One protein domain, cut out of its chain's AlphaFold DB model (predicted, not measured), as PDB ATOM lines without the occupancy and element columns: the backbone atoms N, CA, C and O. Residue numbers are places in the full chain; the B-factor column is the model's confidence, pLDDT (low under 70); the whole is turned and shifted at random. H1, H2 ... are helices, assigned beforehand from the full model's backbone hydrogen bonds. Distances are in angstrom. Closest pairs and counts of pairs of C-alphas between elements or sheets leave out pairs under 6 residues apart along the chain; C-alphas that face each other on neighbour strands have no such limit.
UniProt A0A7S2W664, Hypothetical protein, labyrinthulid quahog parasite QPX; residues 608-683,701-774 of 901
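This is residues 608 to 683 and 701 to 774 of the 901 residues of the protein "Hypothetical protein" of labyrinthulid quahog parasite QPX (UniProt A0A7S2W664). Six helices make an up-and-down bundle, each running against the one before it, arranged as a slab of two rows: H1, H3 and H5 side by side in one, H2, H4 and H6 side by side in the other. H3 and H4 are in the middle of their rows, and H1 and H6 are at opposite ends of the slab. The 150 printed residues hold six named helices, in order H1 to H6, and no named strand; the class is all helix. The whole is compact, with a radius of gyration of the C-alphas of 15.2 A and spans of 52 by 36 by 23 A.

Find C-alpha 609 at (99.199, 51.914, 190.443); from there H1, residues 609 to 628, runs 28.9 A to C-alpha 628 at (103.527, 48.458, 162.099). H2, residues 632 to 651, runs back over 28.5 A. Next comes the longest helix, H3, residues 655 to 682, 40.9 A. Beyond the cut, look for H4, residues 701 to 726, 37.2 A. H5 follows with residues 730 to 749, 29.0 A, and H6 with residues 753 to 769, 24.3 A, ending at C-alpha 769 at (131.191, 46.575, 184.076).

Begin at the hub, H3 and H4, which touch four helices each. They touch each other through residues 669 to 676 of H3 and 703 to 713 of H4 alone, opposite ways at a shallow tilt of 22 degrees; look at the closest C-alphas, of Leu 669 and Phe 710, 5.7 A apart. H3 touches H1, the same way, closest at the C-alphas of Arg 620 and Ala 668, 5.4 A, and H5, the same way, at those of Arg 666 and Asp 739, 6.5 A. H4 touches H2, the same way at a shallow tilt of 8 degrees, with the C-alphas of Thr 650 and Ala 724 closest at 6.4 A. H4 touches H6, the same way, at those of Lys 718 and Phe 766, 6.6 A. Hairpins include H1 and H2, and H4 and H5, whose closest C-alphas, of Ala 721 and Cys 733, are 4.3 A apart. H1 and H4 are only just apart, closest at 8.1 A. In H1 to H6, every O i to N i+4 pair is within hydrogen-bond range.

The two C-alphas farthest apart, of Glu 683 and Asn 774, are 53.0 A apart. Residues 684 to 700 are not printed, and C-alphas 683 and 701 are 14.8 A apart across this cut. Of the links printed whole, each is tight. Look in the B-factor column for pLDDT under 70 at residues 682 to 683 and 771 to 774; the mean of the printed part is 89.1.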
ATOM      1  N   PHE A 608      98.206  55.700 192.586       85.94
ATOM      2  CA  PHE A 608      97.244  54.981 191.746       85.94
ATOM      3  C   PHE A 608      97.912  54.024 190.739       85.94
ATOM      4  O   PHE A 608      97.913  54.244 189.528       85.94
ATOM      5  N   ASN A 609      98.457  52.909 191.243       83.50
ATOM      6  CA  ASN A 609      99.199  51.914 190.443       83.50
ATOM      7  C   ASN A 609      98.396  51.312 189.273       83.50
ATOM      8  O   ASN A 609      98.955  51.000 188.228       83.50
ATOM      9  N   ASP A 610      97.080  51.190 189.415       86.50
ATOM     10  CA  ASP A 610      96.197  50.702 188.353       86.50
ATOM     11  C   ASP A 610      96.247  51.596 187.094       86.50
ATOM     12  O   ASP A 610      96.178  51.094 185.970       86.50
ATOM     13  N   ALA A 611      96.414  52.914 187.262       90.69
ATOM     14  CA  ALA A 611      96.595  53.844 186.146       90.69
ATOM     15  C   ALA A 611      97.985  53.725 185.510       90.69
ATOM     16  O   ALA A 611      98.094  53.852 184.292       90.69
ATOM     17  N   ILE A 612      99.021  53.411 186.297       92.44
ATOM     18  CA  ILE A 612     100.385  53.169 185.798       92.44
ATOM     19  C   ILE A 612     100.368  52.051 184.756       92.44
ATOM     20  O   ILE A 612     100.864  52.242 183.650       92.44
ATOM     21  N   LEU A 613      99.706  50.928 185.058       91.12
ATOM     22  CA  LEU A 613      99.546  49.828 184.105       91.12
ATOM     23  C   LEU A 613      98.877  50.279 182.806       91.12
ATOM     24  O   LEU A 613      99.330  49.910 181.720       91.12
ATOM     25  N   ARG A 614      97.796  51.063 182.898       93.25
ATOM     26  CA  ARG A 614      97.065  51.504 181.705       93.25
ATOM     27  C   ARG A 614      97.895  52.460 180.852       93.25
ATOM     28  O   ARG A 614      97.947  52.281 179.640       93.25
ATOM     29  N   ILE A 615      98.598  53.395 181.485       95.19
ATOM     30  CA  ILE A 615      99.479  54.355 180.815       95.19
ATOM     31  C   ILE A 615     100.668  53.637 180.156       95.19
ATOM     32  O   ILE A 615     100.937  53.864 178.980       95.19
ATOM     33  N   SER A 616     101.339  52.716 180.859       95.06
ATOM     34  CA  SER A 616     102.450  51.926 180.303       95.06
ATOM     35  C   SER A 616     102.026  51.053 179.121       95.06
ATOM     36  O   SER A 616     102.764  50.937 178.145       95.06
ATOM     37  N   ARG A 617     100.819  50.472 179.165       94.12
ATOM     38  CA  ARG A 617     100.228  49.786 178.002       94.12
ATOM     39  C   ARG A 617      99.959  50.747 176.847       94.12
ATOM     40  O   ARG A 617     100.160  50.370 175.699       94.12
ATOM     41  N   GLY A 618      99.542  51.972 177.152       94.06
ATOM     42  CA  GLY A 618      99.377  53.045 176.180       94.06
ATOM     43  C   GLY A 618     100.661  53.357 175.410       94.06
ATOM     44  O   GLY A 618     100.641  53.357 174.182       94.06
ATOM     45  N   PHE A 619     101.785  53.531 176.116       96.00
ATOM     46  CA  PHE A 619     103.104  53.707 175.492       96.00
ATOM     47  C   PHE A 619     103.455  52.534 174.570       96.00
ATOM     48  O   PHE A 619     103.759  52.746 173.401       96.00
ATOM     49  N   ARG A 620     103.316  51.292 175.056       95.69
ATOM     50  CA  ARG A 620     103.572  50.090 174.244       95.69
ATOM     51  C   ARG A 620     102.738  50.103 172.964       95.69
ATOM     52  O   ARG A 620     103.262  49.846 171.890       95.69
ATOM     53  N   HIS A 621     101.447  50.396 173.068       93.12
ATOM     54  CA  HIS A 621     100.544  50.354 171.924       93.12
ATOM     55  C   HIS A 621     100.876  51.416 170.860       93.12
ATOM     56  O   HIS A 621     100.814  51.133 169.661       93.12
ATOM     57  N   ILE A 622     101.282  52.618 171.289       94.38
ATOM     58  CA  ILE A 622     101.768  53.673 170.387       94.38
ATOM     59  C   ILE A 622     103.021  53.197 169.641       94.38
ATOM     60  O   ILE A 622     103.086  53.329 168.420       94.38
ATOM     61  N   GLU A 623     103.975  52.582 170.343       94.56
ATOM     62  CA  GLU A 623     105.196  52.038 169.736       94.56
ATOM     63  C   GLU A 623     104.902  50.901 168.746       94.56
ATOM     64  O   GLU A 623     105.415  50.907 167.630       94.56
ATOM     65  N   GLN A 624     104.031  49.957 169.108       93.94
ATOM     66  CA  GLN A 624     103.634  48.847 168.232       93.94
ATOM     67  C   GLN A 624     102.962  49.346 166.946       93.94
ATOM     68  O   GLN A 624     103.257  48.856 165.854       93.94
ATOM     69  N   THR A 625     102.099  50.360 167.060       91.00
ATOM     70  CA  THR A 625     101.473  51.000 165.895       91.00
ATOM     71  C   THR A 625     102.525  51.694 165.033       91.00
ATOM     72  O   THR A 625     102.524  51.534 163.818       91.00
ATOM     73  N   ALA A 626     103.466  52.411 165.654       91.12
ATOM     74  CA  ALA A 626     104.566  53.056 164.949       91.12
ATOM     75  C   ALA A 626     105.433  52.047 164.180       91.12
ATOM     76  O   ALA A 626     105.736  52.274 163.015       91.12
ATOM     77  N   ILE A 627     105.769  50.903 164.783       91.81
ATOM     78  CA  ILE A 627     106.518  49.823 164.122       91.81
ATOM     79  C   ILE A 627     105.718  49.223 162.956       91.81
ATOM     80  O   ILE A 627     106.279  48.982 161.889       91.81
ATOM     81  N   THR A 628     104.413  49.011 163.139       89.75
ATOM     82  CA  THR A 628     103.527  48.458 162.099       89.75
ATOM     83  C   THR A 628     103.441  49.384 160.884       89.75
ATOM     84  O   THR A 628     103.524  48.924 159.748       89.75
ATOM     85  N   GLU A 629     103.355  50.693 161.126       85.94
ATOM     86  CA  GLU A 629     103.312  51.728 160.086       85.94
ATOM     87  C   GLU A 629     104.703  52.184 159.604       85.94
ATOM     88  O   GLU A 629     104.798  53.122 158.811       85.94
ATOM     89  N   LEU A 630     105.783  51.526 160.054       86.75
ATOM     90  CA  LEU A 630     107.184  51.849 159.733       86.75
ATOM     91  C   LEU A 630     107.612  53.280 160.117       86.75
ATOM     92  O   LEU A 630     108.569  53.842 159.580       86.75
ATOM     93  N   ASP A 631     106.934  53.873 161.096       86.75
ATOM     94  CA  ASP A 631     107.288  55.152 161.691       86.75
ATOM     95  C   ASP A 631     108.316  54.986 162.822       86.75
ATOM     96  O   ASP A 631     108.023  55.130 164.014       86.75
ATOM     97  N   PHE A 632     109.564  54.725 162.440       88.94
ATOM     98  CA  PHE A 632     110.667  54.569 163.392       88.94
ATOM     99  C   PHE A 632     110.935  55.819 164.236       88.94
ATOM    100  O   PHE A 632     111.427  55.706 165.357       88.94
ATOM    101  N   ALA A 633     110.601  57.012 163.736       87.44
ATOM    102  CA  ALA A 633     110.777  58.252 164.483       87.44
ATOM    103  C   ALA A 633     109.825  58.300 165.693       87.44
ATOM    104  O   ALA A 633     110.256  58.596 166.809       87.44
ATOM    105  N   SER A 634     108.556  57.920 165.497       90.69
ATOM    106  CA  SER A 634     107.576  57.794 166.586       90.69
ATOM    107  C   SER A 634     107.911  56.645 167.541       90.69
ATOM    108  O   SER A 634     107.751  56.798 168.756       90.69
ATOM    109  N   ALA A 635     108.413  55.516 167.027       92.25
ATOM    110  CA  ALA A 635     108.844  54.389 167.858       92.25
ATOM    111  C   ALA A 635     110.020  54.779 168.773       92.25
ATOM    112  O   ALA A 635     109.935  54.628 169.991       92.25
ATOM    113  N   ASN A 636     111.067  55.396 168.212       91.06
ATOM    114  CA  ASN A 636     112.216  55.898 168.969       91.06
ATOM    115  C   ASN A 636     111.812  56.954 170.003       91.06
ATOM    116  O   ASN A 636     112.295  56.933 171.135       91.06
ATOM    117  N   LEU A 637     110.898  57.866 169.648       91.12
ATOM    118  CA  LEU A 637     110.379  58.845 170.599       91.12
ATOM    119  C   LEU A 637     109.657  58.155 171.763       91.12
ATOM    120  O   LEU A 637     109.913  58.474 172.921       91.12
ATOM    121  N   THR A 638     108.803  57.175 171.473       94.69
ATOM    122  CA  THR A 638     108.068  56.415 172.496       94.69
ATOM    123  C   THR A 638     109.018  55.649 173.420       94.69
ATOM    124  O   THR A 638     108.849  55.688 174.639       94.69
ATOM    125  N   MET A 639     110.081  55.057 172.869       94.56
ATOM    126  CA  MET A 639     111.153  54.418 173.638       94.56
ATOM    127  C   MET A 639     111.865  55.408 174.581       94.56
ATOM    128  O   MET A 639     112.097  55.088 175.750       94.56
ATOM    129  N   LYS A 640     112.132  56.649 174.140       91.94
ATOM    130  CA  LYS A 640     112.678  57.705 175.020       91.94
ATOM    131  C   LYS A 640     111.744  58.012 176.198       91.94
ATOM    132  O   LYS A 640     112.211  58.223 177.319       91.94
ATOM    133  N   PHE A 641     110.426  57.998 175.986       94.31
ATOM    134  CA  PHE A 641     109.457  58.158 177.076       94.31
ATOM    135  C   PHE A 641     109.404  56.943 178.013       94.31
ATOM    136  O   PHE A 641     109.310  57.141 179.227       94.31
ATOM    137  N   PHE A 642     109.525  55.712 177.496       94.31
ATOM    138  CA  PHE A 642     109.679  54.501 178.318       94.31
ATOM    139  C   PHE A 642     110.879  54.608 179.264       94.31
ATOM    140  O   PHE A 642     110.754  54.355 180.466       94.31
ATOM    141  N   ASN A 643     112.019  55.054 178.738       93.50
ATOM    142  CA  ASN A 643     113.226  55.311 179.517       93.50
ATOM    143  C   ASN A 643     112.959  56.338 180.635       93.50
ATOM    144  O   ASN A 643     113.238  56.074 181.806       93.50
ATOM    145  N   THR A 644     112.307  57.461 180.320       93.19
ATOM    146  CA  THR A 644     111.960  58.492 181.313       93.19
ATOM    147  C   THR A 644     111.059  57.971 182.439       93.19
ATOM    148  O   THR A 644     111.316  58.253 183.613       93.19
ATOM    149  N   ILE A 645     110.004  57.205 182.137       94.31
ATOM    150  CA  ILE A 645     109.118  56.672 183.188       94.31
ATOM    151  C   ILE A 645     109.810  55.589 184.028       94.31
ATOM    152  O   ILE A 645     109.595  55.523 185.242       94.31
ATOM    153  N   LEU A 646     110.691  54.785 183.421       92.06
ATOM    154  CA  LEU A 646     111.472  53.766 184.122       92.06
ATOM    155  C   LEU A 646     112.494  54.399 185.074       92.06
ATOM    156  O   LEU A 646     112.626  53.970 186.228       92.06
ATOM    157  N   GLN A 647     113.157  55.471 184.637       90.19
ATOM    158  CA  GLN A 647     114.026  56.276 185.487       90.19
ATOM    159  C   GLN A 647     113.253  56.815 186.696       90.19
ATOM    160  O   GLN A 647     113.686  56.626 187.833       90.19
ATOM    161  N   LYS A 648     112.080  57.427 186.484       90.19
ATOM    162  CA  LYS A 648     111.250  57.969 187.576       90.19
ATOM    163  C   LYS A 648     110.849  56.897 188.591       90.19
ATOM    164  O   LYS A 648     110.906  57.155 189.795       90.19
ATOM    165  N   CYS A 649     110.505  55.691 188.136       91.31
ATOM    166  CA  CYS A 649     110.220  54.560 189.026       91.31
ATOM    167  C   CYS A 649     111.447  54.140 189.841       91.31
ATOM    168  O   CYS A 649     111.342  53.925 191.050       91.31
ATOM    169  N   THR A 650     112.608  54.064 189.186       87.25
ATOM    170  CA  THR A 650     113.878  53.666 189.807       87.25
ATOM    171  C   THR A 650     114.310  54.677 190.869       87.25
ATOM    172  O   THR A 650     114.632  54.288 191.991       87.25
ATOM    173  N   MET A 651     114.231  55.973 190.556       85.50
ATOM    174  CA  MET A 651     114.591  57.063 191.470       85.50
ATOM    175  C   MET A 651     113.654  57.147 192.676       85.50
ATOM    176  O   MET A 651     114.122  57.286 193.803       85.50
ATOM    177  N   LYS A 652     112.336  56.991 192.475       86.81
ATOM    178  CA  LYS A 652     111.367  56.925 193.585       86.81
ATOM    179  C   LYS A 652     111.385  55.585 194.340       86.81
ATOM    180  O   LYS A 652     110.629  55.435 195.295       86.81
ATOM    181  N   LYS A 653     112.198  54.604 193.920       86.38
ATOM    182  CA  LYS A 653     112.238  53.231 194.466       86.38
ATOM    183  C   LYS A 653     110.852  52.561 194.531       86.38
ATOM    184  O   LYS A 653     110.588  51.746 195.411       86.38
ATOM    185  N   ASN A 654     109.959  52.891 193.593       88.69
ATOM    186  CA  ASN A 654     108.640  52.265 193.510       88.69
ATOM    187  C   ASN A 654     108.731  50.989 192.663       88.69
ATOM    188  O   ASN A 654     108.590  51.020 191.439       88.69
ATOM    189  N   ASN A 655     108.979  49.869 193.341       88.75
ATOM    190  CA  ASN A 655     109.205  48.571 192.709       88.75
ATOM    191  C   ASN A 655     107.988  48.072 191.921       88.75
ATOM    192  O   ASN A 655     108.153  47.603 190.803       88.75
ATOM    193  N   ARG A 656     106.763  48.246 192.437       87.69
ATOM    194  CA  ARG A 656     105.537  47.802 191.749       87.69
ATOM    195  C   ARG A 656     105.304  48.552 190.436       87.69
ATOM    196  O   ARG A 656     105.000  47.937 189.415       87.69
ATOM    197  N   ALA A 657     105.457  49.877 190.460       90.50
ATOM    198  CA  ALA A 657     105.338  50.696 189.257       90.50
ATOM    199  C   ALA A 657     106.433  50.353 188.240       90.50
ATOM    200  O   ALA A 657     106.140  50.162 187.061       90.50
ATOM    201  N   GLY A 658     107.679  50.219 188.704       91.12
ATOM    202  CA  GLY A 658     108.788  49.841 187.835       91.12
ATOM    203  C   GLY A 658     108.608  48.455 187.222       91.12
ATOM    204  O   GLY A 658     108.845  48.310 186.031       91.12
ATOM    205  N   ASP A 659     108.089  47.476 187.967       89.44
ATOM    206  CA  ASP A 659     107.808  46.140 187.428       89.44
ATOM    207  C   ASP A 659     106.825  46.173 186.261       89.44
ATOM    208  O   ASP A 659     107.022  45.544 185.222       89.44
ATOM    209  N   THR A 660     105.770  46.965 186.438       91.00
ATOM    210  CA  THR A 660     104.721  47.157 185.442       91.00
ATOM    211  C   THR A 660     105.284  47.792 184.174       91.00
ATOM    212  O   THR A 660     105.008  47.323 183.067       91.00
ATOM    213  N   VAL A 661     106.092  48.846 184.333       94.19
ATOM    214  CA  VAL A 661     106.763  49.534 183.224       94.19
ATOM    215  C   VAL A 661     107.714  48.581 182.502       94.19
ATOM    216  O   VAL A 661     107.652  48.494 181.280       94.19
ATOM    217  N   LEU A 662     108.547  47.840 183.240       93.88
ATOM    218  CA  LEU A 662     109.504  46.885 182.680       93.88
ATOM    219  C   LEU A 662     108.820  45.800 181.859       93.88
ATOM    220  O   LEU A 662     109.245  45.521 180.742       93.88
ATOM    221  N   LEU A 663     107.720  45.248 182.372       91.81
ATOM    222  CA  LEU A 663     106.943  44.250 181.652       91.81
ATOM    223  C   LEU A 663     106.416  44.796 180.316       91.81
ATOM    224  O   LEU A 663     106.533  44.127 179.292       91.81
ATOM    225  N   GLN A 664     105.843  46.006 180.306       94.00
ATOM    226  CA  GLN A 664     105.334  46.598 179.062       94.00
ATOM    227  C   GLN A 664     106.454  46.996 178.098       94.00
ATOM    228  O   GLN A 664     106.290  46.819 176.893       94.00
ATOM    229  N   TYR A 665     107.590  47.464 178.615       95.56
ATOM    230  CA  TYR A 665     108.758  47.791 177.805       95.56
ATOM    231  C   TYR A 665     109.347  46.528 177.156       95.56
ATOM    232  O   TYR A 665     109.610  46.507 175.956       95.56
ATOM    233  N   ARG A 666     109.445  45.420 177.903       94.75
ATOM    234  CA  ARG A 666     109.853  44.122 177.352       94.75
ATOM    235  C   ARG A 666     108.940  43.686 176.210       94.75
ATOM    236  O   ARG A 666     109.440  43.316 175.156       94.75
ATOM    237  N   PHE A 667     107.623  43.772 176.394       94.06
ATOM    238  CA  PHE A 667     106.661  43.425 175.345       94.06
ATOM    239  C   PHE A 667     106.783  44.305 174.093       94.06
ATOM    240  O   PHE A 667     106.575  43.810 172.988       94.06
ATOM    241  N   ALA A 668     107.145  45.582 174.238       93.44
ATOM    242  CA  ALA A 668     107.417  46.447 173.093       93.44
ATOM    243  C   ALA A 668     108.668  45.989 172.311       93.44
ATOM    244  O   ALA A 668     108.626  45.861 171.087       93.44
ATOM    245  N   LEU A 669     109.741  45.612 173.017       95.44
ATOM    246  CA  LEU A 669     110.953  45.056 172.401       95.44
ATOM    247  C   LEU A 669     110.733  43.662 171.790       95.44
ATOM    248  O   LEU A 669     111.297  43.346 170.747       95.44
ATOM    249  N   GLU A 670     109.906  42.813 172.401       94.25
ATOM    250  CA  GLU A 670     109.503  41.531 171.805       94.25
ATOM    251  C   GLU A 670     108.778  41.758 170.469       94.25
ATOM    252  O   GLU A 670     109.035  41.050 169.493       94.25
ATOM    253  N   PHE A 671     107.929  42.788 170.389       94.12
ATOM    254  CA  PHE A 671     107.212  43.126 169.163       94.12
ATOM    255  C   PHE A 671     108.146  43.559 168.023       94.12
ATOM    256  O   PHE A 671     107.952  43.120 166.889       94.12
ATOM    257  N   SER A 672     109.192  44.348 168.295       92.25
ATOM    258  CA  SER A 672     110.148  44.755 167.250       92.25
ATOM    259  C   SER A 672     110.915  43.562 166.659       92.25
ATOM    260  O   SER A 672     111.094  43.477 165.441       92.25
ATOM    261  N   VAL A 673     111.282  42.574 167.484       92.62
ATOM    262  CA  VAL A 673     111.907  41.321 167.014       92.62
ATOM    263  C   VAL A 673     110.908  40.444 166.256       92.62
ATOM    264  O   VAL A 673     111.269  39.829 165.249       92.62
ATOM    265  N   ALA A 674     109.658  40.376 166.714       90.94
ATOM    266  CA  ALA A 674     108.597  39.645 166.028       90.94
ATOM    267  C   ALA A 674     108.345  40.212 164.620       90.94
ATOM    268  O   ALA A 674     108.301  39.449 163.654       90.94
ATOM    269  N   ALA A 675     108.278  41.542 164.491       89.19
ATOM    270  CA  ALA A 675     108.150  42.232 163.209       89.19
ATOM    271  C   ALA A 675     109.330  41.926 162.267       89.19
ATOM    272  O   ALA A 675     109.121  41.617 161.094       89.19
ATOM    273  N   LEU A 676     110.562  41.916 162.790       88.81
ATOM    274  CA  LEU A 676     111.758  41.541 162.029       88.81
ATOM    275  C   LEU A 676     111.717  40.078 161.549       88.81
ATOM    276  O   LEU A 676     112.078  39.777 160.412       88.81
ATOM    277  N   SER A 677     111.289  39.153 162.415       87.31
ATOM    278  CA  SER A 677     111.186  37.724 162.082       87.31
ATOM    279  C   SER A 677     110.127  37.464 161.008       87.31
ATOM    280  O   SER A 677     110.365  36.659 160.108       87.31
ATOM    281  N   LYS A 678     108.990  38.173 161.070       86.56
ATOM    282  CA  LYS A 678     107.919  38.093 160.068       86.56
ATOM    283  C   LYS A 678     108.431  38.474 158.675       86.56
ATOM    284  O   LYS A 678     108.297  37.669 157.759       86.56
ATOM    285  N   ARG A 679     109.120  39.612 158.553       82.75
ATOM    286  CA  ARG A 679     109.704  40.075 157.280       82.75
ATOM    287  C   ARG A 679     110.729  39.099 156.703       82.75
ATOM    288  O   ARG A 679     110.658  38.753 155.535       82.75
ATOM    289  N   ARG A 680     111.604  38.529 157.541       78.81
ATOM    290  CA  ARG A 680     112.577  37.509 157.096       78.81
ATOM    291  C   ARG A 680     111.915  36.259 156.492       78.81
ATOM    292  O   ARG A 680     112.492  35.628 155.614       78.81
ATOM    293  N   LYS A 681     110.740  35.851 156.990       75.56
ATOM    294  CA  LYS A 681     110.012  34.676 156.470       75.56
ATOM    295  C   LYS A 681     109.337  34.953 155.124       75.56
ATOM    296  O   LYS A 681     109.171  34.025 154.336       75.56
ATOM    297  N   GLU A 682     108.966  36.200 154.854       69.06
ATOM    298  CA  GLU A 682     108.357  36.607 153.581       69.06
ATOM    299  C   GLU A 682     109.365  36.533 152.411       69.06
ATOM    300  O   GLU A 682     108.958  36.319 151.273       69.06
ATOM    301  N   GLU A 683     110.675  36.568 152.691       59.97
ATOM    302  CA  GLU A 683     111.758  36.440 151.698       59.97
ATOM    303  C   GLU A 683     112.102  34.992 151.296       59.97
ATOM    304  O   GLU A 683     112.821  34.767 150.320       59.97
ATOM    305  N   ASP A 701     117.070  48.458 154.881       85.62
ATOM    306  CA  ASP A 701     117.049  49.617 155.801       85.62
ATOM    307  C   ASP A 701     116.004  49.428 156.917       85.62
ATOM    308  O   ASP A 701     116.261  49.694 158.094       85.62
ATOM    309  N   ILE A 702     114.825  48.892 156.587       86.31
ATOM    310  CA  ILE A 702     113.779  48.577 157.571       86.31
ATOM    311  C   ILE A 702     114.267  47.536 158.588       86.31
ATOM    312  O   ILE A 702     114.064  47.712 159.798       86.31
ATOM    313  N   LYS A 703     114.910  46.453 158.133       88.06
ATOM    314  CA  LYS A 703     115.469  45.422 159.022       88.06
ATOM    315  C   LYS A 703     116.541  46.005 159.934       88.06
ATOM    316  O   LYS A 703     116.533  45.703 161.130       88.06
ATOM    317  N   ASP A 704     117.430  46.833 159.401       89.19
ATOM    318  CA  ASP A 704     118.495  47.474 160.169       89.19
ATOM    319  C   ASP A 704     117.933  48.421 161.232       89.19
ATOM    320  O   ASP A 704     118.360  48.373 162.390       89.19
ATOM    321  N   ARG A 705     116.900  49.205 160.904       90.00
ATOM    322  CA  ARG A 705     116.217  50.081 161.871       90.00
ATOM    323  C   ARG A 705     115.492  49.312 162.971       90.00
ATOM    324  O   ARG A 705     115.565  49.711 164.132       90.00
ATOM    325  N   LEU A 706     114.832  48.196 162.649       91.56
ATOM    326  CA  LEU A 706     114.212  47.319 163.654       91.56
ATOM    327  C   LEU A 706     115.257  46.695 164.584       91.56
ATOM    328  O   LEU A 706     115.058  46.631 165.800       91.56
ATOM    329  N   GLN A 707     116.385  46.251 164.024       92.38
ATOM    330  CA  GLN A 707     117.503  45.733 164.807       92.38
ATOM    331  C   GLN A 707     118.104  46.811 165.712       92.38
ATOM    332  O   GLN A 707     118.383  46.521 166.876       92.38
ATOM    333  N   ALA A 708     118.287  48.032 165.203       89.69
ATOM    334  CA  ALA A 708     118.785  49.167 165.975       89.69
ATOM    335  C   ALA A 708     117.851  49.487 167.149       89.69
ATOM    336  O   ALA A 708     118.293  49.431 168.293       89.69
ATOM    337  N   LEU A 709     116.548  49.659 166.886       92.19
ATOM    338  CA  LEU A 709     115.530  49.927 167.908       92.19
ATOM    339  C   LEU A 709     115.577  48.897 169.050       92.19
ATOM    340  O   LEU A 709     115.616  49.253 170.228       92.19
ATOM    341  N   PHE A 710     115.630  47.606 168.709       94.81
ATOM    342  CA  PHE A 710     115.744  46.540 169.702       94.81
ATOM    343  C   PHE A 710     117.049  46.632 170.508       94.81
ATOM    344  O   PHE A 710     117.045  46.523 171.737       94.81
ATOM    345  N   LEU A 711     118.186  46.809 169.834       91.88
ATOM    346  CA  LEU A 711     119.493  46.846 170.488       91.88
ATOM    347  C   LEU A 711     119.666  48.080 171.377       91.88
ATOM    348  O   LEU A 711     120.311  47.964 172.426       91.88
ATOM    349  N   ASP A 712     119.085  49.210 171.002       89.38
ATOM    350  CA  ASP A 712     119.083  50.439 171.789       89.38
ATOM    351  C   ASP A 712     118.257  50.243 173.059       89.38
ATOM    352  O   ASP A 712     118.798  50.389 174.158       89.38
ATOM    353  N   GLY A 713     117.027  49.726 172.937       91.38
ATOM    354  CA  GLY A 713     116.193  49.327 174.076       91.38
ATOM    355  C   GLY A 713     116.915  48.390 175.051       91.38
ATOM    356  O   GLY A 713     116.940  48.614 176.264       91.38
ATOM    357  N   MET A 714     117.624  47.386 174.525       91.62
ATOM    358  CA  MET A 714     118.473  46.497 175.329       91.62
ATOM    359  C   MET A 714     119.647  47.221 176.002       91.62
ATOM    360  O   MET A 714     120.068  46.850 177.101       91.62
ATOM    361  N   GLY A 715     120.217  48.227 175.335       87.69
ATOM    362  CA  GLY A 715     121.252  49.091 175.898       87.69
ATOM    363  C   GLY A 715     120.736  49.894 177.085       87.69
ATOM    364  O   GLY A 715     121.397  49.934 178.124       87.69
ATOM    365  N   TYR A 716     119.532  50.449 176.965       90.88
ATOM    366  CA  TYR A 716     118.890  51.217 178.025       90.88
ATOM    367  C   TYR A 716     118.501  50.341 179.215       90.88
ATOM    368  O   TYR A 716     118.823  50.693 180.348       90.88
ATOM    369  N   LEU A 717     117.920  49.156 178.991       93.00
ATOM    370  CA  LEU A 717     117.651  48.201 180.072       93.00
ATOM    371  C   LEU A 717     118.936  47.843 180.832       93.00
ATOM    372  O   LEU A 717     118.981  47.952 182.056       93.00
ATOM    373  N   LYS A 718     120.024  47.513 180.122       91.50
ATOM    374  CA  LYS A 718     121.334  47.281 180.752       91.50
ATOM    375  C   LYS A 718     121.762  48.478 181.612       91.50
ATOM    376  O   LYS A 718     122.222  48.287 182.737       91.50
ATOM    377  N   HIS A 719     121.634  49.693 181.087       88.00
ATOM    378  CA  HIS A 719     122.016  50.911 181.796       88.00
ATOM    379  C   HIS A 719     121.191  51.118 183.077       88.00
ATOM    380  O   HIS A 719     121.757  51.356 184.146       88.00
ATOM    381  N   TYR A 720     119.869  50.932 183.021       90.00
ATOM    382  CA  TYR A 720     119.016  51.032 184.206       90.00
ATOM    383  C   TYR A 720     119.279  49.930 185.229       90.00
ATOM    384  O   TYR A 720     119.187  50.200 186.424       90.00
ATOM    385  N   ALA A 721     119.682  48.727 184.809       89.69
ATOM    386  CA  ALA A 721     120.126  47.694 185.746       89.69
ATOM    387  C   ALA A 721     121.364  48.147 186.541       89.69
ATOM    388  O   ALA A 721     121.449  47.898 187.744       89.69
ATOM    389  N   GLN A 722     122.302  48.849 185.895       85.62
ATOM    390  CA  GLN A 722     123.491  49.403 186.553       85.62
ATOM    391  C   GLN A 722     123.132  50.551 187.505       85.62
ATOM    392  O   GLN A 722     123.619  50.578 188.634       85.62
ATOM    393  N   ILE A 723     122.247  51.464 187.086       85.06
ATOM    394  CA  ILE A 723     121.750  52.559 187.938       85.06
ATOM    395  C   ILE A 723     120.995  52.015 189.154       85.06
ATOM    396  O   ILE A 723     121.202  52.467 190.279       85.06
ATOM    397  N   ALA A 724     120.111  51.041 188.948       87.44
ATOM    398  CA  ALA A 724     119.350  50.433 190.029       87.44
ATOM    399  C   ALA A 724     120.294  49.868 191.097       87.44
ATOM    400  O   ALA A 724     120.103  50.115 192.286       87.44
ATOM    401  N   LEU A 725     121.360  49.191 190.669       85.31
ATOM    402  CA  LEU A 725     122.363  48.635 191.564       85.31
ATOM    403  C   LEU A 725     123.205  49.712 192.264       85.31
ATOM    404  O   LEU A 725     123.439  49.602 193.468       85.31
ATOM    405  N   SER A 726     123.598  50.783 191.563       81.12
ATOM    406  CA  SER A 726     124.380  51.882 192.151       81.12
ATOM    407  C   SER A 726     123.603  52.678 193.209       81.12
ATOM    408  O   SER A 726     124.196  53.191 194.154       81.12
ATOM    409  N   ILE A 727     122.272  52.727 193.108       82.62
ATOM    410  CA  ILE A 727     121.373  53.372 194.086       82.62
ATOM    411  C   ILE A 727     120.934  52.385 195.199       82.62
ATOM    412  O   ILE A 727     120.190  52.737 196.127       82.62
ATOM    413  N   GLY A 728     121.394  51.131 195.128       83.44
ATOM    414  CA  GLY A 728     121.074  50.066 196.081       83.44
ATOM    415  C   GLY A 728     119.685  49.441 195.895       83.44
ATOM    416  O   GLY A 728     119.218  48.723 196.774       83.44
ATOM    417  N   ASN A 729     119.002  49.690 194.773       87.38
ATOM    418  CA  ASN A 729     117.770  48.993 194.401       87.38
ATOM    419  C   ASN A 729     118.091  47.664 193.693       87.38
ATOM    420  O   ASN A 729     117.928  47.514 192.481       87.38
ATOM    421  N   ILE A 730     118.556  46.691 194.481       89.81
ATOM    422  CA  ILE A 730     118.930  45.353 193.998       89.81
ATOM    423  C   ILE A 730     117.745  44.667 193.309       89.81
ATOM    424  O   ILE A 730     117.901  44.092 192.237       89.81
ATOM    425  N   TRP A 731     116.550  44.791 193.886       90.00
ATOM    426  CA  TRP A 731     115.333  44.161 193.377       90.00
ATOM    427  C   TRP A 731     115.020  44.564 191.926       90.00
ATOM    428  O   TRP A 731     114.743  43.704 191.087       90.00
ATOM    429  N   MET A 732     115.123  45.860 191.609       90.62
ATOM    430  CA  MET A 732     114.878  46.373 190.255       90.62
ATOM    431  C   MET A 732     115.939  45.880 189.269       90.62
ATOM    432  O   MET A 732     115.612  45.485 188.153       90.62
ATOM    433  N   CYS A 733     117.208  45.855 189.690       92.06
ATOM    434  CA  CYS A 733     118.303  45.308 188.891       92.06
ATOM    435  C   CYS A 733     118.033  43.844 188.507       92.06
ATOM    436  O   CYS A 733     118.114  43.491 187.332       92.06
ATOM    437  N   GLU A 734     117.645  43.012 189.477       91.69
ATOM    438  CA  GLU A 734     117.330  41.599 189.249       91.69
ATOM    439  C   GLU A 734     116.207  41.425 188.217       91.69
ATOM    440  O   GLU A 734     116.371  40.665 187.262       91.69
ATOM    441  N   HIS A 735     115.110  42.178 188.342       92.19
ATOM    442  CA  HIS A 735     113.974  42.094 187.414       92.19
ATOM    443  C   HIS A 735     114.347  42.519 185.991       92.19
ATOM    444  O   HIS A 735     113.972  41.843 185.032       92.19
ATOM    445  N   ILE A 736     115.154  43.573 185.841       93.50
ATOM    446  CA  ILE A 736     115.657  43.994 184.530       93.50
ATOM    447  C   ILE A 736     116.504  42.889 183.889       93.50
ATOM    448  O   ILE A 736     116.329  42.584 182.709       93.50
ATOM    449  N   ILE A 737     117.401  42.251 184.649       94.81
ATOM    450  CA  ILE A 737     118.222  41.153 184.119       94.81
ATOM    451  C   ILE A 737     117.361  39.947 183.732       94.81
ATOM    452  O   ILE A 737     117.615  39.328 182.697       94.81
ATOM    453  N   HIS A 738     116.322  39.626 184.502       93.06
ATOM    454  CA  HIS A 738     115.369  38.583 184.125       93.06
ATOM    455  C   HIS A 738     114.627  38.900 182.821       93.06
ATOM    456  O   HIS A 738     114.444  38.004 181.990       93.06
ATOM    457  N   ASP A 739     114.240  40.155 182.601       93.88
ATOM    458  CA  ASP A 739     113.603  40.578 181.353       93.88
ATOM    459  C   ASP A 739     114.579  40.523 180.169       93.88
ATOM    460  O   ASP A 739     114.227  39.986 179.121       93.88
ATOM    461  N   ILE A 740     115.837  40.930 180.356       95.25
ATOM    462  CA  ILE A 740     116.909  40.759 179.360       95.25
ATOM    463  C   ILE A 740     117.130  39.273 179.020       95.25
ATOM    464  O   ILE A 740     117.267  38.920 177.848       95.25
ATOM    465  N   CYS A 741     117.130  38.379 180.017       94.56
ATOM    466  CA  CYS A 741     117.231  36.933 179.790       94.56
ATOM    467  C   CYS A 741     116.014  36.394 179.025       94.56
ATOM    468  O   CYS A 741     116.163  35.547 178.145       94.56
ATOM    469  N   SER A 742     114.818  36.909 179.316       92.44
ATOM    470  CA  SER A 742     113.589  36.546 178.602       92.44
ATOM    471  C   SER A 742     113.650  36.975 177.130       92.44
ATOM    472  O   SER A 742     113.319  36.186 176.249       92.44
ATOM    473  N   LEU A 743     114.190  38.166 176.841       94.19
ATOM    474  CA  LEU A 743     114.446  38.641 175.473       94.19
ATOM    475  C   LEU A 743     115.499  37.784 174.743       94.19
ATOM    476  O   LEU A 743     115.379  37.525 173.543       94.19
ATOM    477  N   ALA A 744     116.510  37.275 175.456       94.56
ATOM    478  CA  ALA A 744     117.497  36.347 174.896       94.56
ATOM    479  C   ALA A 744     116.863  35.007 174.470       94.56
ATOM    480  O   ALA A 744     117.178  34.479 173.400       94.56
ATOM    481  N   ILE A 745     115.933  34.485 175.276       92.31
ATOM    482  CA  ILE A 745     115.154  33.276 174.963       92.31
ATOM    483  C   ILE A 745     114.225  33.541 173.773       92.31
ATOM    484  O   ILE A 745     114.188  32.761 172.822       92.31
ATOM    485  N   PHE A 746     113.529  34.678 173.782       92.44
ATOM    486  CA  PHE A 746     112.593  35.068 172.729       92.44
ATOM    487  C   PHE A 746     113.272  35.200 171.356       92.44
ATOM    488  O   PHE A 746     112.836  34.595 170.375       92.44
ATOM    489  N   THR A 747     114.402  35.911 171.289       93.44
ATOM    490  CA  THR A 747     115.202  36.042 170.054       93.44
ATOM    491  C   THR A 747     115.704  34.692 169.532       93.44
ATOM    492  O   THR A 747     115.785  34.493 168.317       93.44
ATOM    493  N   ARG A 748     116.005  33.738 170.426       91.62
ATOM    494  CA  ARG A 748     116.395  32.374 170.046       91.62
ATOM    495  C   ARG A 748     115.225  31.590 169.452       91.62
ATOM    496  O   ARG A 748     115.416  30.958 168.416       91.62
ATOM    497  N   HIS A 749     114.034  31.666 170.051       89.38
ATOM    498  CA  HIS A 749     112.830  31.017 169.517       89.38
ATOM    499  C   HIS A 749     112.462  31.511 168.117       89.38
ATOM    500  O   HIS A 749     112.095  30.706 167.269       89.38
ATOM    501  N   LEU A 750     112.622  32.808 167.846       88.06
ATOM    502  CA  LEU A 750     112.353  33.390 166.528       88.06
ATOM    503  C   LEU A 750     113.469  33.155 165.491       88.06
ATOM    504  O   LEU A 750     113.400  33.683 164.381       88.06
ATOM    505  N   GLY A 751     114.521  32.401 165.832       84.94
ATOM    506  CA  GLY A 751     115.635  32.111 164.923       84.94
ATOM    507  C   GLY A 751     116.554  33.308 164.636       84.94
ATOM    508  O   GLY A 751     117.393  33.255 163.731       84.94
ATOM    509  N   ALA A 752     116.457  34.396 165.406       87.00
ATOM    510  CA  ALA A 752     117.257  35.606 165.233       87.00
ATOM    511  C   ALA A 752     118.656  35.461 165.868       87.00
ATOM    512  O   ALA A 752     119.003  36.165 166.816       87.00
ATOM    513  N   LYS A 753     119.485  34.545 165.337       87.25
ATOM    514  CA  LYS A 753     120.805  34.181 165.901       87.25
ATOM    515  C   LYS A 753     121.723  35.384 166.156       87.25
ATOM    516  O   LYS A 753     122.318  35.468 167.226       87.25
ATOM    517  N   THR A 754     121.822  36.321 165.212       88.38
ATOM    518  CA  THR A 754     122.684  37.510 165.342       88.38
ATOM    519  C   THR A 754     122.257  38.400 166.508       88.38
ATOM    520  O   THR A 754     123.087  38.767 167.338       88.38
ATOM    521  N   LEU A 755     120.958  38.699 166.615       90.12
ATOM    522  CA  LEU A 755     120.410  39.490 167.719       90.12
ATOM    523  C   LEU A 755     120.573  38.772 169.055       90.12
ATOM    524  O   LEU A 755     121.012  39.380 170.025       90.12
ATOM    525  N   HIS A 756     120.293  37.472 169.088       93.88
ATOM    526  CA  HIS A 756     120.474  36.644 170.272       93.88
ATOM    527  C   HIS A 756     121.903  36.733 170.831       93.88
ATOM    528  O   HIS A 756     122.088  36.985 172.023       93.88
ATOM    529  N   PHE A 757     122.926  36.597 169.979       92.44
ATOM    530  CA  PHE A 757     124.312  36.738 170.428       92.44
ATOM    531  C   PHE A 757     124.627  38.156 170.911       92.44
ATOM    532  O   PHE A 757     125.261  38.294 171.953       92.44
ATOM    533  N   ARG A 758     124.103  39.202 170.256       92.31
ATOM    534  CA  ARG A 758     124.254  40.588 170.737       92.31
ATOM    535  C   ARG A 758     123.605  40.816 172.109       92.31
ATOM    536  O   ARG A 758     124.134  41.587 172.910       92.31
ATOM    537  N   VAL A 759     122.490  40.146 172.416       93.06
ATOM    538  CA  VAL A 759     121.878  40.178 173.759       93.06
ATOM    539  C   VAL A 759     122.803  39.533 174.793       93.06
ATOM    540  O   VAL A 759     123.039  40.118 175.851       93.06
ATOM    541  N   LEU A 760     123.378  38.367 174.478       93.25
ATOM    542  CA  LEU A 760     124.361  37.708 175.346       93.25
ATOM    543  C   LEU A 760     125.612  38.571 175.559       93.25
ATOM    544  O   LEU A 760     126.118  38.642 176.677       93.25
ATOM    545  N   ASP A 761     126.072  39.279 174.529       90.81
ATOM    546  CA  ASP A 761     127.210  40.195 174.634       90.81
ATOM    547  C   ASP A 761     126.883  41.398 175.538       90.81
ATOM    548  O   ASP A 761     127.720  41.817 176.341       90.81
ATOM    549  N   LYS A 762     125.648  41.929 175.495       88.12
ATOM    550  CA  LYS A 762     125.194  42.973 176.434       88.12
ATOM    551  C   LYS A 762     125.127  42.463 177.879       88.12
ATOM    552  O   LYS A 762     125.527  43.202 178.780       88.12
ATOM    553  N   LEU A 763     124.697  41.218 178.103       91.69
ATOM    554  CA  LEU A 763     124.735  40.564 179.421       91.69
ATOM    555  C   LEU A 763     126.170  40.367 179.928       91.69
ATOM    556  O   LEU A 763     126.479  40.726 181.062       91.69
ATOM    557  N   ALA A 764     127.068  39.861 179.081       89.06
ATOM    558  CA  ALA A 764     128.486  39.721 179.410       89.06
ATOM    559  C   ALA A 764     129.114  41.081 179.751       89.06
ATOM    560  O   ALA A 764     129.814  41.239 180.750       89.06
ATOM    561  N   SER A 765     128.801  42.097 178.947       86.88
ATOM    562  CA  SER A 765     129.239  43.467 179.173       86.88
ATOM    563  C   SER A 765     128.703  44.028 180.493       86.88
ATOM    564  O   SER A 765     129.443  44.718 181.185       86.88
ATOM    565  N   PHE A 766     127.456  43.734 180.875       87.75
ATOM    566  CA  PHE A 766     126.910  44.104 182.186       87.75
ATOM    567  C   PHE A 766     127.743  43.502 183.319       87.75
ATOM    568  O   PHE A 766     128.291  44.253 184.119       87.75
ATOM    569  N   ILE A 767     127.928  42.182 183.322       85.81
ATOM    570  CA  ILE A 767     128.687  41.462 184.357       85.81
ATOM    571  C   ILE A 767     130.099  42.039 184.531       85.81
ATOM    572  O   ILE A 767     130.543  42.255 185.652       85.81
ATOM    573  N   ASN A 768     130.774  42.361 183.426       81.31
ATOM    574  CA  ASN A 768     132.146  42.869 183.457       81.31
ATOM    575  C   ASN A 768     132.266  44.347 183.872       81.31
ATOM    576  O   ASN A 768     133.364  44.796 184.191       81.31
ATOM    577  N   THR A 769     131.176  45.119 183.820       77.06
ATOM    578  CA  THR A 769     131.191  46.575 184.076       77.06
ATOM    579  C   THR A 769     130.473  46.984 185.357       77.06
ATOM    580  O   THR A 769     130.558  48.144 185.756       77.06
ATOM    581  N   VAL A 770     129.758  46.061 186.000       75.56
ATOM    582  CA  VAL A 770     129.008  46.329 187.228       75.56
ATOM    583  C   VAL A 770     129.940  46.730 188.372       75.56
ATOM    584  O   VAL A 770     130.968  46.108 188.618       75.56
ATOM    585  N   GLN A 771     129.539  47.779 189.091       67.06
ATOM    586  CA  GLN A 771     130.155  48.222 190.337       67.06
ATOM    587  C   GLN A 771     129.069  48.297 191.410       67.06
ATOM    588  O   GLN A 771     128.005  48.872 191.176       67.06
ATOM    589  N   ILE A 772     129.326  47.716 192.582       64.44
ATOM    590  CA  ILE A 772     128.393  47.732 193.714       64.44
ATOM    591  C   ILE A 772     128.911  48.714 194.769       64.44
ATOM    592  O   ILE A 772     130.077  48.603 195.164       64.44
ATOM    593  N   PRO A 773     128.077  49.655 195.251       56.81
ATOM    594  CA  PRO A 773     128.460  50.567 196.323       56.81
ATOM    595  C   PRO A 773     128.943  49.795 197.559       56.81
ATOM    596  O   PRO A 773     128.297  48.841 197.985       56.81
ATOM    597  N   ASN A 774     130.060  50.225 198.156       50.88
ATOM    598  CA  ASN A 774     130.664  49.662 199.377       50.88
ATOM    599  C   ASN A 774     131.284  48.255 199.271       50.88
ATOM    600  O   ASN A 774     131.716  47.718 200.292       50.88
TER     601      ASN A 774